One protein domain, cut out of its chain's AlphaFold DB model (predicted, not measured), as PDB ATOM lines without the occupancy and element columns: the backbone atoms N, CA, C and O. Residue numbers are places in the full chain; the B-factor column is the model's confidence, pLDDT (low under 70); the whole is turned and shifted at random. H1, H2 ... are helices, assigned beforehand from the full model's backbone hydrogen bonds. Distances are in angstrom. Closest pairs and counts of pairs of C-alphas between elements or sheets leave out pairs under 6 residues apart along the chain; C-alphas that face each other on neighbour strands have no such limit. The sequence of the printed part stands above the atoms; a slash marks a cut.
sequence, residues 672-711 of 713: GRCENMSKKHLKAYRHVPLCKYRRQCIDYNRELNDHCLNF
ATOM      1  N   GLY A 672     228.304 144.095  74.431       83.19
ATOM      2  CA  GLY A 672     227.927 142.716  74.754       83.19
ATOM      3  C   GLY A 672     227.055 142.567  76.005       83.19
ATOM      4  O   GLY A 672     226.373 141.555  76.141       83.19
ATOM      5  N   ARG A 673     226.997 143.594  76.863       84.56
ATOM      6  CA  ARG A 673     226.188 143.634  78.094       84.56
ATOM      7  C   ARG A 673     224.826 144.308  77.905       84.56
ATOM      8  O   ARG A 673     224.123 144.557  78.875       84.56
ATOM      9  N   CYS A 674     224.455 144.653  76.673       86.81
ATOM     10  CA  CYS A 674     223.178 145.301  76.408       86.81
ATOM     11  C   CYS A 674     221.993 144.348  76.650       86.81
ATOM     12  O   CYS A 674     221.828 143.361  75.929       86.81
ATOM     13  N   GLU A 675     221.124 144.701  77.601       86.69
ATOM     14  CA  GLU A 675     219.892 143.960  77.923       86.69
ATOM     15  C   GLU A 675     218.642 144.515  77.206       86.69
ATOM     16  O   GLU A 675     217.565 143.918  77.241       86.69
ATOM     17  N   ASN A 676     218.754 145.663  76.524       88.12
ATOM     18  CA  ASN A 676     217.615 146.320  75.883       88.12
ATOM     19  C   ASN A 676     217.245 145.658  74.546       88.12
ATOM     20  O   ASN A 676     217.824 145.945  73.500       88.12
ATOM     21  N   MET A 677     216.215 144.815  74.581       84.88
ATOM     22  CA  MET A 677     215.711 144.066  73.420       84.88
ATOM     23  C   MET A 677     214.528 144.726  72.703       84.88
ATOM     24  O   MET A 677     213.853 144.090  71.893       84.88
ATOM     25  N   SER A 678     214.224 145.995  72.991       91.62
ATOM     26  CA  SER A 678     213.117 146.668  72.310       91.62
ATOM     27  C   SER A 678     213.424 146.851  70.818       91.62
ATOM     28  O   SER A 678     214.520 147.272  70.450       91.62
ATOM     29  N   LYS A 679     212.435 146.620  69.940       87.69
ATOM     30  CA  LYS A 679     212.589 146.823  68.482       87.69
ATOM     31  C   LYS A 679     213.117 148.219  68.134       87.69
ATOM     32  O   LYS A 679     213.920 148.378  67.224       87.69
ATOM     33  N   LYS A 680     212.691 149.245  68.883       88.81
ATOM     34  CA  LYS A 680     213.175 150.621  68.707       88.81
ATOM     35  C   LYS A 680     214.673 150.739  69.008       88.81
ATOM     36  O   LYS A 680     215.365 151.429  68.271       88.81
ATOM     37  N   HIS A 681     215.163 150.081  70.059       90.12
ATOM     38  CA  HIS A 681     216.580 150.082  70.419       90.12
ATOM     39  C   HIS A 681     217.424 149.271  69.430       90.12
ATOM     40  O   HIS A 681     218.411 149.796  68.926       90.12
ATOM     41  N   LEU A 682     217.007 148.042  69.100       87.19
ATOM     42  CA  LEU A 682     217.710 147.173  68.144       87.19
ATOM     43  C   LEU A 682     217.825 147.820  66.757       87.19
ATOM     44  O   LEU A 682     218.858 147.742  66.104       87.19
ATOM     45  N   LYS A 683     216.797 148.561  66.332       85.44
ATOM     46  CA  LYS A 683     216.855 149.325  65.085       85.44
ATOM     47  C   LYS A 683     217.723 150.585  65.184       85.44
ATOM     48  O   LYS A 683     218.267 151.022  64.171       85.44
ATOM     49  N   ALA A 684     217.853 151.179  66.370       82.56
ATOM     50  CA  ALA A 684     218.595 152.420  66.596       82.56
ATOM     51  C   ALA A 684     220.091 152.224  66.888       82.56
ATOM     52  O   ALA A 684     220.832 153.195  66.781       82.56
ATOM     53  N   TYR A 685     220.539 151.016  67.240       82.81
ATOM     54  CA  TYR A 685     221.935 150.722  67.578       82.81
ATOM     55  C   TYR A 685     222.356 149.362  67.035       82.81
ATOM     56  O   TYR A 685     221.574 148.420  67.065       82.81
ATOM     57  N   ARG A 686     223.607 149.247  66.582       85.81
ATOM     58  CA  ARG A 686     224.205 147.954  66.225       85.81
ATOM     59  C   ARG A 686     224.635 147.198  67.475       85.81
ATOM     60  O   ARG A 686     225.119 147.791  68.441       85.81
ATOM     61  N   HIS A 687     224.551 145.877  67.425       85.38
ATOM     62  CA  HIS A 687     224.971 145.010  68.521       85.38
ATOM     63  C   HIS A 687     226.124 144.116  68.090       85.38
ATOM     64  O   HIS A 687     226.222 143.721  66.933       85.38
ATOM     65  N   VAL A 688     227.011 143.823  69.038       83.94
ATOM     66  CA  VAL A 688     228.103 142.867  68.828       83.94
ATOM     67  C   VAL A 688     227.529 141.453  68.626       83.94
ATOM     68  O   VAL A 688     226.425 141.179  69.119       83.94
ATOM     69  N   PRO A 689     228.224 140.564  67.893       81.38
ATOM     70  CA  PRO A 689     227.679 139.265  67.512       81.38
ATOM     71  C   PRO A 689     227.332 138.393  68.722       81.38
ATOM     72  O   PRO A 689     227.877 138.540  69.822       81.38
ATOM     73  N   LEU A 690     226.420 137.444  68.509       83.38
ATOM     74  CA  LEU A 690     226.124 136.418  69.504       83.38
ATOM     75  C   LEU A 690     227.324 135.481  69.655       83.38
ATOM     76  O   LEU A 690     227.916 135.034  68.671       83.38
ATOM     77  N   CYS A 691     227.656 135.136  70.893       85.25
ATOM     78  CA  CYS A 691     228.682 134.151  71.169       85.25
ATOM     79  C   CYS A 691     228.273 132.793  70.596       85.25
ATOM     80  O   CYS A 691     227.198 132.268  70.900       85.25
ATOM     81  N   LYS A 692     229.176 132.179  69.826       86.38
ATOM     82  CA  LYS A 692     228.968 130.853  69.224       86.38
ATOM     83  C   LYS A 692     228.656 129.758  70.251       86.38
ATOM     84  O   LYS A 692     227.935 128.818  69.938       86.38
ATOM     85  N   TYR A 693     229.152 129.904  71.482       86.31
ATOM     86  CA  TYR A 693     228.921 128.961  72.581       86.31
ATOM     87  C   TYR A 693     227.700 129.307  73.444       86.31
ATOM     88  O   TYR A 693     227.328 128.516  74.311       86.31
ATOM     89  N   ARG A 694     227.051 130.460  73.212       84.00
ATOM     90  CA  ARG A 694     225.866 130.929  73.953       84.00
ATOM     91  C   ARG A 694     226.053 130.725  75.469       84.00
ATOM     92  O   ARG A 694     227.107 131.045  76.009       84.00
ATOM     93  N   ARG A 695     225.080 130.115  76.154       80.62
ATOM     94  CA  ARG A 695     225.111 129.843  77.606       80.62
ATOM     95  C   ARG A 695     226.223 128.887  78.066       80.62
ATOM     96  O   ARG A 695     226.474 128.790  79.259       80.62
ATOM     97  N   GLN A 696     226.873 128.166  77.152       86.06
ATOM     98  CA  GLN A 696     227.981 127.254  77.463       86.06
ATOM     99  C   GLN A 696     229.350 127.947  77.365       86.06
ATOM    100  O   GLN A 696     230.386 127.299  77.495       86.06
ATOM    101  N   CYS A 697     229.374 129.256  77.107       87.56
ATOM    102  CA  CYS A 697     230.611 130.001  76.981       87.56
ATOM    103  C   CYS A 697     231.356 130.092  78.324       87.56
ATOM    104  O   CYS A 697     230.911 130.755  79.260       87.56
ATOM    105  N   ILE A 698     232.524 129.450  78.391       88.56
ATOM    106  CA  ILE A 698     233.398 129.463  79.572       88.56
ATOM    107  C   ILE A 698     233.892 130.883  79.867       88.56
ATOM    108  O   ILE A 698     233.927 131.283  81.026       88.56
ATOM    109  N   ASP A 699     234.222 131.651  78.830       87.12
ATOM    110  CA  ASP A 699     234.756 133.009  78.965       87.12
ATOM    111  C   ASP A 699     233.719 133.986  79.532       87.12
ATOM    112  O   ASP A 699     234.062 134.860  80.325       87.12
ATOM    113  N   TYR A 700     232.439 133.788  79.197       84.75
ATOM    114  CA  TYR A 700     231.325 134.520  79.799       84.75
ATOM    115  C   TYR A 700     231.077 134.107  81.247       84.75
ATOM    116  O   TYR A 700     230.965 134.964  82.114       84.75
ATOM    117  N   ASN A 701     231.075 132.802  81.533       85.25
ATOM    118  CA  ASN A 701     230.908 132.296  82.901       85.25
ATOM    119  C   ASN A 701     232.058 132.719  83.833       85.25
ATOM    120  O   ASN A 701     231.892 132.743  85.048       85.25
ATOM    121  N   ARG A 702     233.230 133.032  83.268       87.56
ATOM    122  CA  ARG A 702     234.390 133.592  83.973       87.56
ATOM    123  C   ARG A 702     234.419 135.124  83.986       87.56
ATOM    124  O   ARG A 702     235.401 135.687  84.456       87.56
ATOM    125  N   GLU A 703     233.393 135.781  83.444       83.50
ATOM    126  CA  GLU A 703     233.270 137.239  83.352       83.50
ATOM    127  C   GLU A 703     234.495 137.930  82.722       83.50
ATOM    128  O   GLU A 703     234.877 139.041  83.101       83.50
ATOM    129  N   LEU A 704     235.131 137.291  81.731       86.81
ATOM    130  CA  LEU A 704     236.274 137.890  81.044       86.81
ATOM    131  C   LEU A 704     235.829 139.167  80.330       86.81
ATOM    132  O   LEU A 704     235.030 139.129  79.391       86.81
ATOM    133  N   ASN A 705     236.350 140.307  80.790       79.19
ATOM    134  CA  ASN A 705     235.821 141.618  80.427       79.19
ATOM    135  C   ASN A 705     235.870 141.878  78.912       79.19
ATOM    136  O   ASN A 705     234.877 142.307  78.332       79.19
ATOM    137  N   ASP A 706     236.989 141.550  78.263       81.94
ATOM    138  CA  ASP A 706     237.155 141.742  76.818       81.94
ATOM    139  C   ASP A 706     236.183 140.867  76.004       81.94
ATOM    140  O   ASP A 706     235.527 141.336  75.073       81.94
ATOM    141  N   HIS A 707     235.973 139.615  76.423       84.75
ATOM    142  CA  HIS A 707     234.997 138.721  75.796       84.75
ATOM    143  C   HIS A 707     233.556 139.222  75.980       84.75
ATOM    144  O   HIS A 707     232.793 139.307  75.018       84.75
ATOM    145  N   CYS A 708     233.192 139.626  77.200       82.25
ATOM    146  CA  CYS A 708     231.849 140.113  77.532       82.25
ATOM    147  C   CYS A 708     231.518 141.474  76.896       82.25
ATOM    148  O   CYS A 708     230.348 141.836  76.792       82.25
ATOM    149  N   LEU A 709     232.526 142.243  76.474       82.00
ATOM    150  CA  LEU A 709     232.332 143.467  75.696       82.00
ATOM    151  C   LEU A 709     232.151 143.183  74.202       82.00
ATOM    152  O   LEU A 709     231.439 143.934  73.534       82.00
ATOM    153  N   ASN A 710     232.757 142.118  73.677       81.31
ATOM    154  CA  ASN A 710     232.775 141.816  72.245       81.31
ATOM    155  C   ASN A 710     231.734 140.774  71.799       81.31
ATOM    156  O   ASN A 710     231.495 140.656  70.600       81.31
ATOM    157  N   PHE A 711     231.073 140.066  72.723       83.44
ATOM    158  CA  PHE A 711     230.037 139.081  72.394       83.44
ATOM    159  C   PHE A 711     228.815 139.157  73.310       83.44
ATOM    160  O   PHE A 711     228.932 139.315  74.525       83.44
TER     161      PHE A 711
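Overview. This is residues 672 to 711 of the 713 residues of the protein "Hypothetical protein" of Rotaria sp. Silwood2 (UniProt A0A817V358). A loop with a one-turn helix, H1, at its tip sticks out as an arm from a small head, in which two short helices, H2 and H3, meet at a corner. The chain runs out along residues 675 to 678, turns through H1 and folds back; the long unnamed stretch from 685 to 697 leads into the head, and the last printed residue comes back close to the first. The printed part has 40 residues with three named helices, in the order H1, H2, H3, and no named strand; its class is all helix, though under half of the residues, 16 of 40, are in named elements. It is only just loose, close to compact, with a radius of gyration of the C-alphas of 11.1 A, and it is elongated, with spans of 31 by 16 by 13 A, the arm making much of the length.

Along the chain. The printed part begins at Gly 672, with its C-alpha at (227.927, 142.716, 74.754). H1 is residues 679 to 684, 8.4 A from first to last C-alpha, and it begins at C-alpha 679 at (212.589, 146.823, 68.482). H2 is residues 698 to 701, four residues and 5.0 A from first to last C-alpha. H3 is residues 705 to 710, 8.7 A from first to last C-alpha, and it ends at C-alpha 710 at (232.775, 141.816, 72.245). Phe 711 is the last printed residue.

Arrangement. H1 touches no helix: it is apart from H2 and apart from H3. Residues 675 to 686, of which 679 to 684 belong to H1, stand free. H2 and H3 touch only at the corner by their link, with 4 pairs of C-alphas within 8 A. Their closest C-alphas are those of Tyr 700 and Cys 708, 6.1 A apart, and their centres are 9.9 A apart. In H1 and H3 every O i to N i+4 pair is within hydrogen-bond range; H2 is too short for such a pair, and its one O i to N i+3 pair is within range.

Size, cuts and confidence. The two C-alphas farthest apart are those of Lys 680, in H1, and Ile 698, in H2, at 31.2 A. The C-alphas of the first and last printed residues, Gly 672 and Phe 711, are 4.8 A apart. The link from H1 to H2 is long, with 13 residues, 685 to 697, whose C-alphas lie 6 to 13 A from the mean of the C-alphas. The link from H2 to H3 is tight, with 3 residues. The printed part has no cut. The mean pLDDT of the printed part of this predicted model is 85.1, and no printed residue is under 70.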